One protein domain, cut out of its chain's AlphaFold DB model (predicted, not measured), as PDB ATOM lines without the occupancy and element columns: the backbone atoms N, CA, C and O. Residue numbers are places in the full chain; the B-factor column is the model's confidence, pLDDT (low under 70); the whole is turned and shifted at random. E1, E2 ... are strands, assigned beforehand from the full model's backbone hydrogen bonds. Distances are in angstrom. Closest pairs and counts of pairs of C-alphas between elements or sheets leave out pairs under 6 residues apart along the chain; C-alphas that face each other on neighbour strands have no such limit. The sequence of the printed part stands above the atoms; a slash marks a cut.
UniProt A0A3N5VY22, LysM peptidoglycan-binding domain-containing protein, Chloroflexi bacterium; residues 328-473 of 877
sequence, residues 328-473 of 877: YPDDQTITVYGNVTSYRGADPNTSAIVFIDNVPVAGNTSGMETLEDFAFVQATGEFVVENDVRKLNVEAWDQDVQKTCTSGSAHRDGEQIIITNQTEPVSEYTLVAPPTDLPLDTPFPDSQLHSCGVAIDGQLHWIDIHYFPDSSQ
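This is residues 328 to 473 of the 877 residues of the protein "LysM peptidoglycan-binding domain-containing protein" of Chloroflexi bacterium (UniProt A0A3N5VY22). What does the model look like at first sight? Two small closed barrels of five strands each follow one another along the longest axis, E1 to E5 making the first and E6 to E10 the second, with residues 399 to 403 as the link. The first barrel comes near the second where E1 bends, beside E9 and E10. What is it made of, and how large is it? The printed part has 146 residues with ten named strands, E1 to E10 in that order along the chain, and no named helix; the class is all strand, and each barrel is mixed. The outline is elongated, 55 by 31 by 29 A, and the whole is only just loose, close to compact, with a radius of gyration of the C-alphas of 17.7 A.

How does the first barrel close? E1, residues 333 to 343, E2, residues 353 to 356, and E3, residues 359 to 363, form a meander, each strand the antiparallel neighbour of the one before, with N 341 and O 355 at 3.0 A and N 356 and O 359 at 2.9 A, within hydrogen-bond range. E4, residues 376 to 386, makes this a Greek key, its fourth strand the antiparallel neighbour of the first, with N 336 and O 379 at 2.8 A. E5, residues 389 to 398, is antiparallel to E4, with N 384 and O 391 at 2.9 A, and parallel to E3, with N 362 and O 392 at 2.9 A. How does the second close? E6, residues 404 to 413, E7, residues 416 to 421, and E8, residues 428 to 431, form a meander, with N 411 and O 418 at 2.9 A and N 419 and O 429 at 2.9 A. E9, residues 448 to 456, is antiparallel to E6 in a second Greek key, with N 406 and O 451 at 2.8 A. E10, residues 459 to 468, is antiparallel to E9, with N 450 and O 466 at 2.8 A, and parallel to E8, with N 460 and O 430 at 2.8 A. How do the barrels stand to each other? The closest C-alphas of E1 and E10 are those of Tyr 337 and Ile 463, 7.2 A apart, while E5 and E6 are apart.

Where do the strands begin and end? C-alpha 333, where E1 begins, is at (-42.972, 31.576, 16.257), and C-alpha 468, where E10 ends, is at (-40.141, 24.317, -16.430). Which strands are long? From first to last C-alpha E1 measures 25.9 A, E4 25.3 A and E5 24.0 A; E1 bends by 77 degrees at residue 337.

How far does it reach? The two C-alphas farthest apart, those of Asp 347 and Gly 414, are 56.7 A apart, and the printed part has no cut. Which links are long, and where is confidence low? The long links are E3 to E4, with 12 residues, and E8 to E9, with 16. Residues 422 to 426, 444 to 447 and 471 to 473 have pLDDT under 70.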
ATOM      1  N   TYR A 328     -41.534  25.907   6.481       88.25
ATOM      2  CA  TYR A 328     -41.426  26.614   7.742       88.25
ATOM      3  C   TYR A 328     -40.995  25.665   8.872       88.25
ATOM      4  O   TYR A 328     -41.509  24.548   8.940       88.25
ATOM      5  N   PRO A 329     -40.111  26.086   9.793       87.81
ATOM      6  CA  PRO A 329     -39.706  25.256  10.923       87.81
ATOM      7  C   PRO A 329     -40.847  25.049  11.929       87.81
ATOM      8  O   PRO A 329     -41.674  25.937  12.140       87.81
ATOM      9  N   ASP A 330     -40.843  23.889  12.585       88.50
ATOM     10  CA  ASP A 330     -41.718  23.591  13.723       88.50
ATOM     11  C   ASP A 330     -41.188  24.221  15.024       88.50
ATOM     12  O   ASP A 330     -40.008  24.589  15.120       88.50
ATOM     13  N   ASP A 331     -42.058  24.311  16.036       83.75
ATOM     14  CA  ASP A 331     -41.746  24.749  17.407       83.75
ATOM     15  C   ASP A 331     -41.089  26.148  17.501       83.75
ATOM     16  O   ASP A 331     -40.271  26.439  18.386       83.75
ATOM     17  N   GLN A 332     -41.382  27.018  16.531       90.19
ATOM     18  CA  GLN A 332     -40.903  28.395  16.470       90.19
ATOM     19  C   GLN A 332     -42.044  29.327  16.078       90.19
ATOM     20  O   GLN A 332     -42.816  29.026  15.170       90.19
ATOM     21  N   THR A 333     -42.106  30.494  16.721       91.94
ATOM     22  CA  THR A 333     -42.972  31.576  16.257       91.94
ATOM     23  C   THR A 333     -42.426  32.119  14.941       91.94
ATOM     24  O   THR A 333     -41.299  32.615  14.877       91.94
ATOM     25  N   ILE A 334     -43.242  32.038  13.904       93.81
ATOM     26  CA  ILE A 334     -42.917  32.404  12.528       93.81
ATOM     27  C   ILE A 334     -44.068  33.205  11.924       93.81
ATOM     28  O   ILE A 334     -45.185  33.181  12.440       93.81
ATOM     29  N   THR A 335     -43.805  33.868  10.804       93.12
ATOM     30  CA  THR A 335     -44.843  34.452   9.956       93.12
ATOM     31  C   THR A 335     -44.983  33.598   8.704       93.12
ATOM     32  O   THR A 335     -43.995  33.356   8.012       93.12
ATOM     33  N   VAL A 336     -46.199  33.127   8.457       93.06
ATOM     34  CA  VAL A 336     -46.610  32.354   7.286       93.06
ATOM     35  C   VAL A 336     -47.404  33.266   6.366       93.06
ATOM     36  O   VAL A 336     -48.205  34.073   6.839       93.06
ATOM     37  N   TYR A 337     -47.193  33.116   5.066       92.12
ATOM     38  CA  TYR A 337     -47.975  33.765   4.020       92.12
ATOM     39  C   TYR A 337     -48.702  32.693   3.220       92.12
ATOM     40  O   TYR A 337     -48.085  31.671   2.923       92.12
ATOM     41  N   GLY A 338     -49.974  32.914   2.893       90.00
ATOM     42  CA  GLY A 338     -50.740  31.947   2.114       90.00
ATOM     43  C   GLY A 338     -52.190  32.343   1.881       90.00
ATOM     44  O   GLY A 338     -52.701  33.286   2.491       90.00
ATOM     45  N   ASN A 339     -52.845  31.612   0.986       89.56
ATOM     46  CA  ASN A 339     -54.258  31.771   0.671       89.56
ATOM     47  C   ASN A 339     -55.119  31.114   1.751       89.56
ATOM     48  O   ASN A 339     -54.884  29.963   2.128       89.56
ATOM     49  N   VAL A 340     -56.132  31.834   2.225       90.81
ATOM     50  CA  VAL A 340     -57.135  31.311   3.147       90.81
ATOM     51  C   VAL A 340     -58.191  30.551   2.365       90.81
ATOM     52  O   VAL A 340     -58.746  31.046   1.386       90.81
ATOM     53  N   THR A 341     -58.519  29.361   2.849       90.62
ATOM     54  CA  THR A 341     -59.700  28.624   2.407       90.62
ATOM     55  C   THR A 341     -60.502  28.235   3.632       90.62
ATOM     56  O   THR A 341     -59.936  27.764   4.624       90.62
ATOM     57  N   SER A 342     -61.814  28.448   3.597       90.31
ATOM     58  CA  SER A 342     -62.685  28.095   4.712       90.31
ATOM     59  C   SER A 342     -63.864  27.265   4.241       90.31
ATOM     60  O   SER A 342     -64.482  27.557   3.224       90.31
ATOM     61  N   TYR A 343     -64.192  26.230   5.004       90.12
ATOM     62  CA  TYR A 343     -65.311  25.357   4.689       90.12
ATOM     63  C   TYR A 343     -66.295  25.366   5.843       90.12
ATOM     64  O   TYR A 343     -65.948  25.118   7.002       90.12
ATOM     65  N   ARG A 344     -67.550  25.678   5.524       91.38
ATOM     66  CA  ARG A 344     -68.635  25.709   6.505       91.38
ATOM     67  C   ARG A 344     -69.075  24.291   6.827       91.38
ATOM     68  O   ARG A 344     -69.143  23.446   5.939       91.38
ATOM     69  N   GLY A 345     -69.394  24.044   8.093       92.69
ATOM     70  CA  GLY A 345     -69.982  22.776   8.509       92.69
ATOM     71  C   GLY A 345     -71.320  22.528   7.810       92.69
ATOM     72  O   GLY A 345     -72.119  23.451   7.645       92.69
ATOM     73  N   ALA A 346     -71.574  21.281   7.415       92.44
ATOM     74  CA  ALA A 346     -72.864  20.868   6.866       92.44
ATOM     75  C   ALA A 346     -73.978  20.927   7.933       92.44
ATOM     76  O   ALA A 346     -75.126  21.248   7.623       92.44
ATOM     77  N   ASP A 347     -73.638  20.674   9.206       90.94
ATOM     78  CA  ASP A 347     -74.479  21.041  10.351       90.94
ATOM     79  C   ASP A 347     -74.179  22.500  10.754       90.94
ATOM     80  O   ASP A 347     -73.017  22.838  10.989       90.94
ATOM     81  N   PRO A 348     -75.195  23.371  10.911       87.56
ATOM     82  CA  PRO A 348     -75.004  24.751  11.365       87.56
ATOM     83  C   PRO A 348     -74.290  24.917  12.719       87.56
ATOM     84  O   PRO A 348     -73.873  26.025  13.053       87.56
ATOM     85  N   ASN A 349     -74.203  23.863  13.534       91.00
ATOM     86  CA  ASN A 349     -73.494  23.858  14.816       91.00
ATOM     87  C   ASN A 349     -72.017  23.453  14.688       91.00
ATOM     88  O   ASN A 349     -71.257  23.641  15.642       91.00
ATOM     89  N   THR A 350     -71.611  22.906  13.543       90.50
ATOM     90  CA  THR A 350     -70.218  22.571  13.256       90.50
ATOM     91  C   THR A 350     -69.475  23.852  12.892       90.50
ATOM     92  O   THR A 350     -69.864  24.595  11.992       90.50
ATOM     93  N   SER A 351     -68.406  24.143  13.636       88.88
ATOM     94  CA  SER A 351     -67.557  25.304  13.352       88.88
ATOM     95  C   SER A 351     -66.871  25.135  12.001       88.88
ATOM     96  O   SER A 351     -66.467  24.025  11.659       88.88
ATOM     97  N   ALA A 352     -66.730  26.232  11.257       90.50
ATOM     98  CA  ALA A 352     -65.979  26.216  10.010       90.50
ATOM     99  C   ALA A 352     -64.539  25.752  10.260       90.50
ATOM    100  O   ALA A 352     -63.937  26.089  11.286       90.50
ATOM    101  N   ILE A 353     -64.000  24.985   9.320       91.69
ATOM    102  CA  ILE A 353     -62.574  24.677   9.275       91.69
ATOM    103  C   ILE A 353     -61.894  25.678   8.350       91.69
ATOM    104  O   ILE A 353     -62.450  26.051   7.318       91.69
ATOM    105  N   VAL A 354     -60.712  26.137   8.745       93.25
ATOM    106  CA  VAL A 354     -59.948  27.153   8.023       93.25
ATOM    107  C   VAL A 354     -58.562  26.594   7.729       93.25
ATOM    108  O   VAL A 354     -57.950  25.946   8.585       93.25
ATOM    109  N   PHE A 355     -58.073  26.867   6.527       92.94
ATOM    110  CA  PHE A 355     -56.751  26.505   6.043       92.94
ATOM    111  C   PHE A 355     -55.999  27.753   5.577       92.94
ATOM    112  O   PHE A 355     -56.620  28.703   5.108       92.94
ATOM    113  N   ILE A 356     -54.671  27.727   5.683       92.25
ATOM    114  CA  ILE A 356     -53.757  28.632   4.970       92.25
ATOM    115  C   ILE A 356     -52.853  27.755   4.103       92.25
ATOM    116  O   ILE A 356     -52.124  26.929   4.654       92.25
ATOM    117  N   ASP A 357     -52.935  27.885   2.776       86.31
ATOM    118  CA  ASP A 357     -52.243  27.029   1.791       86.31
ATOM    119  C   ASP A 357     -52.338  25.530   2.139       86.31
ATOM    120  O   ASP A 357     -51.342  24.808   2.229       86.31
ATOM    121  N   ASN A 358     -53.568  25.066   2.388       87.69
ATOM    122  CA  ASN A 358     -53.889  23.684   2.768       87.69
ATOM    123  C   ASN A 358     -53.279  23.201   4.095       87.69
ATOM    124  O   ASN A 358     -53.278  22.004   4.386       87.69
ATOM    125  N   VAL A 359     -52.811  24.116   4.947       91.25
ATOM    126  CA  VAL A 359     -52.474  23.816   6.340       91.25
ATOM    127  C   VAL A 359     -53.637  24.215   7.249       91.25
ATOM    128  O   VAL A 359     -53.985  25.396   7.284       91.25
ATOM    129  N   PRO A 360     -54.229  23.285   8.019       93.56
ATOM    130  CA  PRO A 360     -55.279  23.623   8.976       93.56
ATOM    131  C   PRO A 360     -54.773  24.616  10.029       93.56
ATOM    132  O   PRO A 360     -53.672  24.471  10.575       93.56
ATOM    133  N   VAL A 361     -55.601  25.608  10.355       94.44
ATOM    134  CA  VAL A 361     -55.270  26.631  11.350       94.44
ATOM    135  C   VAL A 361     -56.120  26.515  12.615       94.44
ATOM    136  O   VAL A 361     -57.280  26.106  12.591       94.44
ATOM    137  N   ALA A 362     -55.521  26.874  13.747       91.94
ATOM    138  CA  ALA A 362     -56.155  26.917  15.060       91.94
ATOM    139  C   ALA A 362     -55.787  28.219  15.789       91.94
ATOM    140  O   ALA A 362     -55.034  29.042  15.274       91.94
ATOM    141  N   GLY A 363     -56.306  28.413  17.004       91.75
ATOM    142  CA  GLY A 363     -56.000  29.591  17.813       91.75
ATOM    143  C   GLY A 363     -56.877  30.790  17.449       91.75
ATOM    144  O   GLY A 363     -58.104  30.706  17.498       91.75
ATOM    145  N   ASN A 364     -56.259  31.930  17.150       92.69
ATOM    146  CA  ASN A 364     -56.951  33.173  16.823       92.69
ATOM    147  C   ASN A 364     -57.314  33.240  15.330       92.69
ATOM    148  O   ASN A 364     -56.679  33.957  14.563       92.69
ATOM    149  N   THR A 365     -58.341  32.492  14.928       91.44
ATOM    150  CA  THR A 365     -58.817  32.412  13.532       91.44
ATOM    151  C   THR A 365     -60.069  33.250  13.266       91.44
ATOM    152  O   THR A 365     -60.564  33.275  12.146       91.44
ATOM    153  N   SER A 366     -60.592  33.943  14.283       90.31
ATOM    154  CA  SER A 366     -61.857  34.679  14.186       90.31
ATOM    155  C   SER A 366     -61.822  35.704  13.053       90.31
ATOM    156  O   SER A 366     -60.973  36.594  13.061       90.31
ATOM    157  N   GLY A 367     -62.782  35.607  12.134       90.00
ATOM    158  CA  GLY A 367     -62.927  36.481  10.973       90.00
ATOM    159  C   GLY A 367     -62.352  35.893   9.684       90.00
ATOM    160  O   GLY A 367     -62.802  36.297   8.612       90.00
ATOM    161  N   MET A 368     -61.443  34.913   9.757       92.38
ATOM    162  CA  MET A 368     -60.901  34.254   8.562       92.38
ATOM    163  C   MET A 368     -61.991  33.513   7.776       92.38
ATOM    164  O   MET A 368     -61.967  33.495   6.556       92.38
ATOM    165  N   GLU A 369     -62.993  32.964   8.465       87.69
ATOM    166  CA  GLU A 369     -64.138  32.254   7.877       87.69
ATOM    167  C   GLU A 369     -65.108  33.147   7.085       87.69
ATOM    168  O   GLU A 369     -66.091  32.666   6.517       87.69
ATOM    169  N   THR A 370     -64.890  34.462   7.127       86.94
ATOM    170  CA  THR A 370     -65.699  35.461   6.417       86.94
ATOM    171  C   THR A 370     -64.957  36.120   5.264       86.94
ATOM    172  O   THR A 370     -65.545  36.962   4.588       86.94
ATOM    173  N   LEU A 371     -63.684  35.766   5.073       85.00
ATOM    174  CA  LEU A 371     -62.900  36.226   3.938       85.00
ATOM    175  C   LEU A 371     -63.433  35.606   2.645       85.00
ATOM    176  O   LEU A 371     -64.050  34.539   2.667       85.00
ATOM    177  N   GLU A 372     -63.190  36.296   1.536       78.44
ATOM    178  CA  GLU A 372     -63.399  35.740   0.201       78.44
ATOM    179  C   GLU A 372     -62.506  34.512  -0.002       78.44
ATOM    180  O   GLU A 372     -61.424  34.402   0.592       78.44
ATOM    181  N   ASP A 373     -62.977  33.570  -0.819       70.06
ATOM    182  CA  ASP A 373     -62.216  32.359  -1.100       70.06
ATOM    183  C   ASP A 373     -60.869  32.725  -1.733       70.06
ATOM    184  O   ASP A 373     -60.781  33.566  -2.623       70.06
ATOM    185  N   PHE A 374     -59.803  32.095  -1.233       78.00
ATOM    186  CA  PHE A 374     -58.414  32.364  -1.610       78.00
ATOM    187  C   PHE A 374     -57.874  33.750  -1.219       78.00
ATOM    188  O   PHE A 374     -56.821  34.149  -1.718       78.00
ATOM    189  N   ALA A 375     -58.503  34.457  -0.271       85.06
ATOM    190  CA  ALA A 375     -57.933  35.677   0.299       85.06
ATOM    191  C   ALA A 375     -56.518  35.429   0.855       85.06
ATOM    192  O   ALA A 375     -56.308  34.560   1.703       85.06
ATOM    193  N   PHE A 376     -55.539  36.211   0.406       87.88
ATOM    194  CA  PHE A 376     -54.148  36.051   0.828       87.88
ATOM    195  C   PHE A 376     -53.884  36.769   2.156       87.88
ATOM    196  O   PHE A 376     -54.204  37.948   2.312       87.88
ATOM    197  N   VAL A 377     -53.290  36.069   3.125       93.75
ATOM    198  CA  VAL A 377     -53.048  36.598   4.478       93.75
ATOM    199  C   VAL A 377     -51.616  36.373   4.941       93.75
ATOM    200  O   VAL A 377     -50.897  35.498   4.455       93.75
ATOM    201  N   GLN A 378     -51.218  37.157   5.943       94.81
ATOM    202  CA  GLN A 378     -50.055  36.883   6.772       94.81
ATOM    203  C   GLN A 378     -50.538  36.431   8.146       94.81
ATOM    204  O   GLN A 378     -51.354  37.095   8.784       94.81
ATOM    205  N   ALA A 379     -50.022  35.308   8.629       96.44
ATOM    206  CA  ALA A 379     -50.366  34.754   9.929       96.44
ATOM    207  C   ALA A 379     -49.095  34.503  10.738       96.44
ATOM    208  O   ALA A 379     -48.192  33.793  10.307       96.44
ATOM    209  N   THR A 380     -49.020  35.091  11.928       96.56
ATOM    210  CA  THR A 380     -47.966  34.809  12.901       96.56
ATOM    211  C   THR A 380     -48.455  33.767  13.891       96.56
ATOM    212  O   THR A 380     -49.527  33.910  14.487       96.56
ATOM    213  N   GLY A 381     -47.665  32.721  14.079       95.94
ATOM    214  CA  GLY A 381     -48.020  31.610  14.944       95.94
ATOM    215  C   GLY A 381     -46.910  30.582  15.050       95.94
ATOM    216  O   GLY A 381     -45.786  30.807  14.604       95.94
ATOM    217  N   GLU A 382     -47.244  29.449  15.650       95.75
ATOM    218  CA  GLU A 382     -46.349  28.309  15.821       95.75
ATOM    219  C   GLU A 382     -46.964  27.084  15.143       95.75
ATOM    220  O   GLU A 382     -48.150  26.792  15.330       95.75
ATOM    221  N   PHE A 383     -46.170  26.372  14.343       93.75
ATOM    222  CA  PHE A 383     -46.588  25.070  13.839       93.75
ATOM    223  C   PHE A 383     -46.510  24.036  14.956       93.75
ATOM    224  O   PHE A 383     -45.460  23.851  15.570       93.75
ATOM    225  N   VAL A 384     -47.625  23.344  15.178       91.00
ATOM    226  CA  VAL A 384     -47.753  22.255  16.146       91.00
ATOM    227  C   VAL A 384     -48.194  20.987  15.429       91.00
ATOM    228  O   VAL A 384     -49.023  21.026  14.518       91.00
ATOM    229  N   VAL A 385     -47.639  19.850  15.838       90.25
ATOM    230  CA  VAL A 385     -48.041  18.536  15.324       90.25
ATOM    231  C   VAL A 385     -48.843  17.816  16.400       90.25
ATOM    232  O   VAL A 385     -48.315  17.458  17.452       90.25
ATOM    233  N   GLU A 386     -50.124  17.585  16.129       87.56
ATOM    234  CA  GLU A 386     -51.042  16.874  17.020       87.56
ATOM    235  C   GLU A 386     -51.709  15.736  16.254       87.56
ATOM    236  O   GLU A 386     -52.316  15.967  15.213       87.56
ATOM    237  N   ASN A 387     -51.603  14.503  16.765       85.50
ATOM    238  CA  ASN A 387     -52.128  13.299  16.106       85.50
ATOM    239  C   ASN A 387     -51.690  13.175  14.634       85.50
ATOM    240  O   ASN A 387     -52.494  12.832  13.779       85.50
ATOM    241  N   ASP A 388     -50.420  13.479  14.350       86.75
ATOM    242  CA  ASP A 388     -49.843  13.476  12.994       86.75
ATOM    243  C   ASP A 388     -50.404  14.552  12.036       86.75
ATOM    244  O   ASP A 388     -50.016  14.619  10.873       86.75
ATOM    245  N   VAL A 389     -51.252  15.462  12.528       90.06
ATOM    246  CA  VAL A 389     -51.731  16.629  11.779       90.06
ATOM    247  C   VAL A 389     -50.883  17.841  12.142       90.06
ATOM    248  O   VAL A 389     -50.831  18.261  13.302       90.06
ATOM    249  N   ARG A 390     -50.227  18.432  11.141       90.81
ATOM    250  CA  ARG A 390     -49.463  19.671  11.299       90.81
ATOM    251  C   ARG A 390     -50.388  20.873  11.135       90.81
ATOM    252  O   ARG A 390     -50.912  21.098  10.049       90.81
ATOM    253  N   LYS A 391     -50.567  21.644  12.204       92.88
ATOM    254  CA  LYS A 391     -51.472  22.797  12.271       92.88
ATOM    255  C   LYS A 391     -50.693  24.066  12.563       92.88
ATOM    256  O   LYS A 391     -49.723  24.025  13.318       92.88
ATOM    257  N   LEU A 392     -51.141  25.198  12.032       95.50
ATOM    258  CA  LEU A 392     -50.642  26.504  12.464       95.50
ATOM    259  C   LEU A 392     -51.516  27.014  13.614       95.50
ATOM    260  O   LEU A 392     -52.687  27.338  13.415       95.50
ATOM    261  N   ASN A 393     -50.959  27.101  14.820       95.38
ATOM    262  CA  ASN A 393     -51.619  27.779  15.930       95.38
ATOM    263  C   ASN A 393     -51.401  29.292  15.788       95.38
ATOM    264  O   ASN A 393     -50.344  29.815  16.147       95.38
ATOM    265  N   VAL A 394     -52.393  29.979  15.224       96.81
ATOM    266  CA  VAL A 394     -52.352  31.407  14.898       96.81
ATOM    267  C   VAL A 394     -52.471  32.238  16.173       96.81
ATOM    268  O   VAL A 394     -53.431  32.116  16.936       96.81
ATOM    269  N   GLU A 395     -51.509  33.130  16.388       96.44
ATOM    270  CA  GLU A 395     -51.543  34.130  17.459       96.44
ATOM    271  C   GLU A 395     -52.148  35.447  16.957       96.44
ATOM    272  O   GLU A 395     -53.003  36.054  17.612       96.44
ATOM    273  N   ALA A 396     -51.726  35.875  15.768       96.06
ATOM    274  CA  ALA A 396     -52.188  37.082  15.098       96.06
ATOM    275  C   ALA A 396     -52.151  36.889  13.582       96.06
ATOM    276  O   ALA A 396     -51.286  36.186  13.070       96.06
ATOM    277  N   TRP A 397     -53.054  37.546  12.867       96.69
ATOM    278  CA  TRP A 397     -53.084  37.537  11.410       96.69
ATOM    279  C   TRP A 397     -53.560  38.887  10.878       96.69
ATOM    280  O   TRP A 397     -54.168  39.668  11.616       96.69
ATOM    281  N   ASP A 398     -53.241  39.157   9.619       92.75
ATOM    282  CA  ASP A 398     -53.631  40.359   8.890       92.75
ATOM    283  C   ASP A 398     -53.812  40.024   7.402       92.75
ATOM    284  O   ASP A 398     -53.123  39.151   6.870       92.75
ATOM    285  N   GLN A 399     -54.735  40.718   6.746       87.00
ATOM    286  CA  GLN A 399     -54.974  40.641   5.304       87.00
ATOM    287  C   GLN A 399     -54.269  41.782   4.551       87.00
ATOM    288  O   GLN A 399     -54.199  41.744   3.328       87.00
ATOM    289  N   ASP A 400     -53.699  42.778   5.248       87.00
ATOM    290  CA  ASP A 400     -52.852  43.824   4.649       87.00
ATOM    291  C   ASP A 400     -51.464  43.265   4.279       87.00
ATOM    292  O   ASP A 400     -50.409  43.668   4.776       87.00
ATOM    293  N   VAL A 401     -51.483  42.236   3.440       86.12
ATOM    294  CA  VAL A 401     -50.325  41.606   2.834       86.12
ATOM    295  C   VAL A 401     -50.652  41.272   1.397       86.12
ATOM    296  O   VAL A 401     -51.795  41.240   0.954       86.12
ATOM    297  N   GLN A 402     -49.594  41.099   0.642       81.94
ATOM    298  CA  GLN A 402     -49.594  41.465  -0.737       81.94
ATOM    299  C   GLN A 402     -48.724  40.389  -1.437       81.94
ATOM    300  O   GLN A 402     -47.507  40.330  -1.241       81.94
ATOM    301  N   LYS A 403     -49.388  39.443  -2.133       85.81
ATOM    302  CA  LYS A 403     -48.767  38.303  -2.834       85.81
ATOM    303  C   LYS A 403     -48.044  38.778  -4.091       85.81
ATOM    304  O   LYS A 403     -48.641  39.376  -4.969       85.81
ATOM    305  N   THR A 404     -46.766  38.453  -4.214       83.50
ATOM    306  CA  THR A 404     -45.943  38.748  -5.389       83.50
ATOM    307  C   THR A 404     -45.615  37.447  -6.112       83.50
ATOM    308  O   THR A 404     -44.914  36.606  -5.553       83.50
ATOM    309  N   CYS A 405     -46.086  37.292  -7.349       82.88
ATOM    310  CA  CYS A 405     -45.697  36.200  -8.244       82.88
ATOM    311  C   CYS A 405     -44.917  36.743  -9.438       82.88
ATOM    312  O   CYS A 405     -45.178  37.843  -9.922       82.88
ATOM    313  N   THR A 406     -43.924  35.994  -9.903       79.00
ATOM    314  CA  THR A 406     -43.051  36.441 -10.980       79.00
ATOM    315  C   THR A 406     -42.502  35.290 -11.807       79.00
ATOM    316  O   THR A 406     -42.224  34.219 -11.272       79.00
ATOM    317  N   SER A 407     -42.330  35.536 -13.107       82.19
ATOM    318  CA  SER A 407     -41.764  34.585 -14.061       82.19
ATOM    319  C   SER A 407     -40.471  35.116 -14.666       82.19
ATOM    320  O   SER A 407     -40.406  36.262 -15.124       82.19
ATOM    321  N   GLY A 408     -39.443  34.277 -14.729       83.50
ATOM    322  CA  GLY A 408     -38.170  34.639 -15.338       83.50
ATOM    323  C   GLY A 408     -37.073  33.622 -15.062       83.50
ATOM    324  O   GLY A 408     -37.241  32.434 -15.338       83.50
ATOM    325  N   SER A 409     -35.940  34.100 -14.552       88.38
ATOM    326  CA  SER A 409     -34.765  33.277 -14.259       88.38
ATOM    327  C   SER A 409     -34.175  33.597 -12.887       88.38
ATOM    328  O   SER A 409     -34.328  34.698 -12.355       88.38
ATOM    329  N   ALA A 410     -33.487  32.615 -12.309       90.75
ATOM    330  CA  ALA A 410     -32.689  32.795 -11.106       90.75
ATOM    331  C   ALA A 410     -31.211  32.910 -11.487       90.75
ATOM    332  O   ALA A 410     -30.731  32.133 -12.305       90.75
ATOM    333  N   HIS A 411     -30.467  33.828 -10.880       91.00
ATOM    334  CA  HIS A 411     -29.017  33.925 -11.054       91.00
ATOM    335  C   HIS A 411     -28.319  34.154  -9.714       91.00
ATOM    336  O   HIS A 411     -28.939  34.509  -8.707       91.00
ATOM    337  N   ARG A 412     -27.008  33.912  -9.672       92.81
ATOM    338  CA  ARG A 412     -26.206  34.101  -8.457       92.81
ATOM    339  C   ARG A 412     -25.459  35.429  -8.495       92.81
ATOM    340  O   ARG A 412     -24.638  35.638  -9.384       92.81
ATOM    341  N   ASP A 413     -25.647  36.252  -7.466       90.50
ATOM    342  CA  ASP A 413     -24.806  37.421  -7.190       90.50
ATOM    343  C   ASP A 413     -24.137  37.267  -5.814       90.50
ATOM    344  O   ASP A 413     -24.759  37.353  -4.752       90.50
ATOM    345  N   GLY A 414     -22.842  36.945  -5.822       89.06
ATOM    346  CA  GLY A 414     -22.101  36.608  -4.606       89.06
ATOM    347  C   GLY A 414     -22.665  35.374  -3.884       89.06
ATOM    348  O   GLY A 414     -22.682  34.272  -4.435       89.06
ATOM    349  N   GLU A 415     -23.075  35.545  -2.622       87.75
ATOM    350  CA  GLU A 415     -23.722  34.491  -1.814       87.75
ATOM    351  C   GLU A 415     -25.253  34.479  -1.963       87.75
ATOM    352  O   GLU A 415     -25.906  33.557  -1.475       87.75
ATOM    353  N   GLN A 416     -25.824  35.479  -2.636       92.69
ATOM    354  CA  GLN A 416     -27.262  35.644  -2.800       92.69
ATOM    355  C   GLN A 416     -27.740  35.006  -4.107       92.69
ATOM    356  O   GLN A 416     -27.000  34.915  -5.090       92.69
ATOM    357  N   ILE A 417     -28.988  34.547  -4.098       94.06
ATOM    358  CA  ILE A 417     -29.699  34.110  -5.297       94.06
ATOM    359  C   ILE A 417     -30.752  35.170  -5.590       94.06
ATOM    360  O   ILE A 417     -31.509  35.547  -4.694       94.06
ATOM    361  N   ILE A 418     -30.749  35.675  -6.817       91.75
ATOM    362  CA  ILE A 418     -31.633  36.739  -7.279       91.75
ATOM    363  C   ILE A 418     -32.600  36.137  -8.294       91.75
ATOM    364  O   ILE A 418     -32.166  35.511  -9.259       91.75
ATOM    365  N   ILE A 419     -33.897  36.333  -8.065       89.31
ATOM    366  CA  ILE A 419     -34.932  36.098  -9.071       89.31
ATOM    367  C   ILE A 419     -35.107  37.384  -9.864       89.31
ATOM    368  O   ILE A 419     -35.344  38.442  -9.276       89.31
ATOM    369  N   THR A 420     -35.014  37.282 -11.183       86.25
ATOM    370  CA  THR A 420     -35.240  38.392 -12.104       86.25
ATOM    371  C   THR A 420     -36.466  38.082 -12.945       86.25
ATOM    372  O   THR A 420     -36.472  37.079 -13.665       86.25
ATOM    373  N   ASN A 421     -37.490  38.939 -12.887       76.25
ATOM    374  CA  ASN A 421     -38.562  38.873 -13.877       76.25
ATOM    375  C   ASN A 421     -38.012  39.347 -15.228       76.25
ATOM    376  O   ASN A 421     -37.222  40.285 -15.301       76.25
ATOM    377  N   GLN A 422     -38.377  38.658 -16.303       64.62
ATOM    378  CA  GLN A 422     -37.883  38.987 -17.648       64.62
ATOM    379  C   GLN A 422     -38.926  39.782 -18.460       64.62
ATOM    380  O   GLN A 422     -38.742  40.020 -19.651       64.62
ATOM    381  N   THR A 423     -40.016  40.213 -17.810       56.41
ATOM    382  CA  THR A 423     -41.080  41.071 -18.356       56.41
ATOM    383  C   THR A 423     -40.952  42.490 -17.802       56.41
ATOM    384  O   THR A 423     -40.930  42.672 -16.588       56.41
ATOM    385  N   GLU A 424     -40.889  43.496 -18.675       49.72
ATOM    386  CA  GLU A 424     -40.769  44.902 -18.265       49.72
ATOM    387  C   GLU A 424     -41.999  45.379 -17.448       49.72
ATOM    388  O   GLU A 424     -43.121  45.045 -17.831       49.72
ATOM    389  N   PRO A 425     -41.816  46.164 -16.362       56.97
ATOM    390  CA  PRO A 425     -40.532  46.609 -15.821       56.97
ATOM    391  C   PRO A 425     -39.772  45.479 -15.116       56.97
ATOM    392  O   PRO A 425     -40.321  44.791 -14.252       56.97
ATOM    393  N   VAL A 426     -38.480  45.348 -15.446       69.88
ATOM    394  CA  VAL A 426     -37.599  44.348 -14.823       69.88
ATOM    395  C   VAL A 426     -37.546  44.559 -13.307       69.88
ATOM    396  O   VAL A 426     -37.154  45.624 -12.821       69.88
ATOM    397  N   SER A 427     -37.921  43.531 -12.554       79.12
ATOM    398  CA  SER A 427     -37.855  43.486 -11.096       79.12
ATOM    399  C   SER A 427     -36.915  42.379 -10.636       79.12
ATOM    400  O   SER A 427     -36.888  41.283 -11.197       79.12
ATOM    401  N   GLU A 428     -36.127  42.689  -9.609       89.25
ATOM    402  CA  GLU A 428     -35.164  41.772  -9.009       89.25
ATOM    403  C   GLU A 428     -35.478  41.597  -7.530       89.25
ATOM    404  O   GLU A 428     -35.665  42.577  -6.801       89.25
ATOM    405  N   TYR A 429     -35.493  40.345  -7.080       90.88
ATOM    406  CA  TYR A 429     -35.716  40.006  -5.685       90.88
ATOM    407  C   TYR A 429     -34.628  39.073  -5.178       90.88
ATOM    408  O   TYR A 429     -34.337  38.042  -5.784       90.88
ATOM    409  N   THR A 430     -34.050  39.399  -4.023       93.94
ATOM    410  CA  THR A 430     -33.157  38.469  -3.322       93.94
ATOM    411  C   THR A 430     -33.986  37.376  -2.661       93.94
ATOM    412  O   THR A 430     -34.840  37.666  -1.825       93.94
ATOM    413  N   LEU A 431     -33.723  36.119  -2.996       92.50
ATOM    414  CA  LEU A 431     -34.463  34.987  -2.457       92.50
ATOM    415  C   LEU A 431     -34.005  34.680  -1.020       92.50
ATOM    416  O   LEU A 431     -32.814  34.476  -0.762       92.50
ATOM    417  N   VAL A 432     -34.943  34.655  -0.070       90.06
ATOM    418  CA  VAL A 432     -34.650  34.319   1.333       90.06
ATOM    419  C   VAL A 432     -34.575  32.802   1.488       90.06
ATOM    420  O   VAL A 432     -35.522  32.107   1.147       90.06
ATOM    421  N   ALA A 433     -33.455  32.293   2.015       89.38
ATOM    422  CA  ALA A 433     -33.218  30.854   2.212       89.38
ATOM    423  C   ALA A 433     -33.570  30.014   0.958       89.38
ATOM    424  O   ALA A 433     -34.493  29.201   0.992       89.38
ATOM    425  N   PRO A 434     -32.872  30.241  -0.169       91.44
ATOM    426  CA  PRO A 434     -33.220  29.611  -1.435       91.44
ATOM    427  C   PRO A 434     -32.985  28.089  -1.409       91.44
ATOM    428  O   PRO A 434     -32.074  27.634  -0.702       91.44
ATOM    429  N   PRO A 435     -33.726  27.301  -2.215       92.06
ATOM    430  CA  PRO A 435     -33.456  25.876  -2.372       92.06
ATOM    431  C   PRO A 435     -32.023  25.627  -2.847       92.06
ATOM    432  O   PRO A 435     -31.477  26.363  -3.672       92.06
ATOM    433  N   THR A 436     -31.387  24.583  -2.317       89.88
ATOM    434  CA  THR A 436     -29.974  24.292  -2.612       89.88
ATOM    435  C   THR A 436     -29.738  23.794  -4.034       89.88
ATOM    436  O   THR A 436     -28.624  23.903  -4.541       89.88
ATOM    437  N   ASP A 437     -30.769  23.228  -4.646       91.19
ATOM    438  CA  ASP A 437     -30.794  22.612  -5.968       91.19
ATOM    439  C   ASP A 437     -31.564  23.449  -6.999       91.19
ATOM    440  O   ASP A 437     -31.806  22.968  -8.101       91.19
ATOM    441  N   LEU A 438     -31.897  24.706  -6.671       92.19
ATOM    442  CA  LEU A 438     -32.568  25.613  -7.598       92.19
ATOM    443  C   LEU A 438     -31.709  25.828  -8.865       92.19
ATOM    444  O   LEU A 438     -30.551  26.249  -8.737       92.19
ATOM    445  N   PRO A 439     -32.245  25.586 -10.075       90.69
ATOM    446  CA  PRO A 439     -31.562  25.881 -11.329       90.69
ATOM    447  C   PRO A 439     -31.235  27.370 -11.453       90.69
ATOM    448  O   PRO A 439     -32.073  28.227 -11.181       90.69
ATOM    449  N   LEU A 440     -30.003  27.675 -11.866       91.12
ATOM    450  CA  LEU A 440     -29.500  29.041 -12.018       91.12
ATOM    451  C   LEU A 440     -29.056  29.298 -13.456       91.12
ATOM    452  O   LEU A 440     -28.655  28.373 -14.162       91.12
ATOM    453  N   ASP A 441     -29.086  30.569 -13.846       85.50
ATOM    454  CA  ASP A 441     -28.659  31.088 -15.145       85.50
ATOM    455  C   ASP A 441     -29.381  30.393 -16.316       85.50
ATOM    456  O   ASP A 441     -28.790  30.087 -17.355       85.50
ATOM    457  N   THR A 442     -30.673  30.116 -16.123       79.62
ATOM    458  CA  THR A 442     -31.511  29.370 -17.065       79.62
ATOM    459  C   THR A 442     -31.880  30.224 -18.291       79.62
ATOM    460  O   THR A 442     -32.136  31.425 -18.151       79.62
ATOM    461  N   PRO A 443     -31.897  29.647 -19.509       70.62
ATOM    462  CA  PRO A 443     -32.228  30.379 -20.730       70.62
ATOM    463  C   PRO A 443     -33.722  30.723 -20.768       70.62
ATOM    464  O   PRO A 443     -34.559  29.831 -20.711       70.62
ATOM    465  N   PHE A 444     -34.058  32.004 -20.885       63.72
ATOM    466  CA  PHE A 444     -35.429  32.490 -21.085       63.72
ATOM    467  C   PHE A 444     -35.611  32.928 -22.554       63.72
ATOM    468  O   PHE A 444     -34.686  33.553 -23.087       63.72
ATOM    469  N   PRO A 445     -36.758  32.663 -23.217       59.69
ATOM    470  CA  PRO A 445     -37.997  32.053 -22.705       59.69
ATOM    471  C   PRO A 445     -38.055  30.517 -22.799       59.69
ATOM    472  O   PRO A 445     -39.069  29.930 -22.430       59.69
ATOM    473  N   ASP A 446     -36.996  29.870 -23.294       61.47
ATOM    474  CA  ASP A 446     -36.966  28.416 -23.525       61.47
ATOM    475  C   ASP A 446     -37.233  27.618 -22.242       61.47
ATOM    476  O   ASP A 446     -37.904  26.597 -22.271       61.47
ATOM    477  N   SER A 447     -36.759  28.119 -21.106       67.94
ATOM    478  CA  SER A 447     -37.083  27.627 -19.774       67.94
ATOM    479  C   SER A 447     -37.642  28.765 -18.931       67.94
ATOM    480  O   SER A 447     -37.262  29.932 -19.096       67.94
ATOM    481  N   GLN A 448     -38.536  28.438 -18.006       78.25
ATOM    482  CA  GLN A 448     -39.201  29.442 -17.187       78.25
ATOM    483  C   GLN A 448     -39.228  29.001 -15.732       78.25
ATOM    484  O   GLN A 448     -39.625  27.883 -15.404       78.25
ATOM    485  N   LEU A 449     -38.808  29.908 -14.857       86.38
ATOM    486  CA  LEU A 449     -38.991  29.793 -13.421       86.38
ATOM    487  C   LEU A 449     -40.142  30.712 -13.020       86.38
ATOM    488  O   LEU A 449     -40.065  31.916 -13.249       86.38
ATOM    489  N   HIS A 450     -41.186  30.144 -12.430       85.69
ATOM    490  CA  HIS A 450     -42.294  30.853 -11.806       85.69
ATOM    491  C   HIS A 450     -42.099  30.815 -10.288       85.69
ATOM    492  O   HIS A 450     -41.892  29.748  -9.725       85.69
ATOM    493  N   SER A 451     -42.132  31.955  -9.611       89.00
ATOM    494  CA  SER A 451     -41.961  32.030  -8.157       89.00
ATOM    495  C   SER A 451     -42.990  32.955  -7.536       89.00
ATOM    496  O   SER A 451     -43.154  34.079  -8.008       89.00
ATOM    497  N   CYS A 452     -43.611  32.518  -6.448       87.06
ATOM    498  CA  CYS A 452     -44.571  33.295  -5.677       87.06
ATOM    499  C   CYS A 452     -44.087  33.507  -4.239       87.06
ATOM    500  O   CYS A 452     -43.332  32.701  -3.693       87.06
ATOM    501  N   GLY A 453     -44.525  34.591  -3.598       89.69
ATOM    502  CA  GLY A 453     -44.145  34.941  -2.230       89.69
ATOM    503  C   GLY A 453     -44.665  36.296  -1.779       89.69
ATOM    504  O   GLY A 453     -45.656  36.799  -2.298       89.69
ATOM    505  N   VAL A 454     -43.962  36.908  -0.828       91.12
ATOM    506  CA  VAL A 454     -44.172  38.296  -0.394       91.12
ATOM    507  C   VAL A 454     -42.866  39.070  -0.516       91.12
ATOM    508  O   VAL A 454     -41.829  38.650   0.006       91.12
ATOM    509  N   ALA A 455     -42.908  40.202  -1.215       89.75
ATOM    510  CA  ALA A 455     -41.753  41.074  -1.382       89.75
ATOM    511  C   ALA A 455     -41.628  42.064  -0.210       89.75
ATOM    512  O   ALA A 455     -42.465  42.950  -0.039       89.75
ATOM    513  N   ILE A 456     -40.550  41.960   0.570       88.00
ATOM    514  CA  ILE A 456     -40.258  42.841   1.712       88.00
ATOM    515  C   ILE A 456     -38.841  43.388   1.552       88.00
ATOM    516  O   ILE A 456     -37.880  42.629   1.487       88.00
ATOM    517  N   ASP A 457     -38.702  44.712   1.455       88.44
ATOM    518  CA  ASP A 457     -37.405  45.400   1.339       88.44
ATOM    519  C   ASP A 457     -36.477  44.841   0.229       88.44
ATOM    520  O   ASP A 457     -35.255  44.797   0.376       88.44
ATOM    521  N   GLY A 458     -37.055  44.415  -0.904       84.50
ATOM    522  CA  GLY A 458     -36.321  43.831  -2.041       84.50
ATOM    523  C   GLY A 458     -35.945  42.353  -1.870       84.50
ATOM    524  O   GLY A 458     -35.228  41.795  -2.703       84.50
ATOM    525  N   GLN A 459     -36.422  41.705  -0.806       91.44
ATOM    526  CA  GLN A 459     -36.305  40.268  -0.589       91.44
ATOM    527  C   GLN A 459     -37.629  39.576  -0.894       91.44
ATOM    528  O   GLN A 459     -38.686  40.065  -0.499       91.44
ATOM    529  N   LEU A 460     -37.573  38.430  -1.571       91.44
ATOM    530  CA  LEU A 460     -38.735  37.573  -1.775       91.44
ATOM    531  C   LEU A 460     -38.764  36.509  -0.677       91.44
ATOM    532  O   LEU A 460     -37.945  35.582  -0.659       91.44
ATOM    533  N   HIS A 461     -39.726  36.653   0.230       92.12
ATOM    534  CA  HIS A 461     -40.156  35.593   1.134       92.12
ATOM    535  C   HIS A 461     -41.049  34.649   0.334       92.12
ATOM    536  O   HIS A 461     -42.263  34.832   0.267       92.12
ATOM    537  N   TRP A 462     -40.410  33.726  -0.379       92.00
ATOM    538  CA  TRP A 462     -41.084  32.834  -1.310       92.00
ATOM    539  C   TRP A 462     -41.936  31.792  -0.578       92.00
ATOM    540  O   TRP A 462     -41.617  31.387   0.540       92.00
ATOM    541  N   ILE A 463     -43.025  31.385  -1.224       89.94
ATOM    542  CA  ILE A 463     -43.932  30.320  -0.779       89.94
ATOM    543  C   ILE A 463     -43.806  29.093  -1.689       89.94
ATOM    544  O   ILE A 463     -43.709  27.972  -1.188       89.94
ATOM    545  N   ASP A 464     -43.697  29.306  -3.002       90.75
ATOM    546  CA  ASP A 464     -43.501  28.270  -4.010       90.75
ATOM    547  C   ASP A 464     -42.624  28.773  -5.164       90.75
ATOM    548  O   ASP A 464     -42.554  29.973  -5.455       90.75
ATOM    549  N   ILE A 465     -41.903  27.836  -5.780       91.50
ATOM    550  CA  ILE A 465     -41.130  28.035  -7.002       91.50
ATOM    551  C   ILE A 465     -41.369  26.829  -7.905       91.50
ATOM    552  O   ILE A 465     -41.152  25.696  -7.487       91.50
ATOM    553  N   HIS A 466     -41.771  27.062  -9.146       89.06
ATOM    554  CA  HIS A 466     -41.909  26.057 -10.191       89.06
ATOM    555  C   HIS A 466     -40.898  26.347 -11.299       89.06
ATOM    556  O   HIS A 466     -40.742  27.490 -11.725       89.06
ATOM    557  N   TYR A 467     -40.208  25.322 -11.781       87.56
ATOM    558  CA  TYR A 467     -39.287  25.418 -12.901       87.56
ATOM    559  C   TYR A 467     -39.706  24.464 -14.007       87.56
ATOM    560  O   TYR A 467     -39.799  23.254 -13.798       87.56
ATOM    561  N   PHE A 468     -39.890  25.031 -15.192       82.94
ATOM    562  CA  PHE A 468     -40.141  24.317 -16.430       82.94
ATOM    563  C   PHE A 468     -38.855  24.356 -17.262       82.94
ATOM    564  O   PHE A 468     -38.476  25.432 -17.743       82.94
ATOM    565  N   PRO A 469     -38.155  23.216 -17.414       77.44
ATOM    566  CA  PRO A 469     -36.943  23.131 -18.228       77.44
ATOM    567  C   PRO A 469     -37.189  23.471 -19.699       77.44
ATOM    568  O   PRO A 469     -36.264  23.913 -20.376       77.44
ATOM    569  N   ASP A 470     -38.426  23.273 -20.155       74.94
ATOM    570  CA  ASP A 470     -38.920  23.616 -21.480       74.94
ATOM    571  C   ASP A 470     -40.320  24.241 -21.344       74.94
ATOM    572  O   ASP A 470     -41.236  23.616 -20.805       74.94
ATOM    573  N   SER A 471     -40.491  25.485 -21.796       63.81
ATOM    574  CA  SER A 471     -41.762  26.212 -21.702       63.81
ATOM    575  C   SER A 471     -42.866  25.642 -22.595       63.81
ATOM    576  O   SER A 471     -44.042  25.883 -22.324       63.81
ATOM    577  N   SER A 472     -42.534  24.810 -23.588       60.22
ATOM    578  CA  SER A 472     -43.531  24.076 -24.380       60.22
ATOM    579  C   SER A 472     -44.290  23.019 -23.568       60.22
ATOM    580  O   SER A 472     -45.408  22.664 -23.931       60.22
ATOM    581  N   GLN A 473     -43.749  22.583 -22.422       58.19
ATOM    582  CA  GLN A 473     -44.428  21.663 -21.499       58.19
ATOM    583  C   GLN A 473     -45.597  22.309 -20.732       58.19
ATOM    584  O   GLN A 473     -46.286  21.620 -19.987       58.19
TER     585      GLN A 473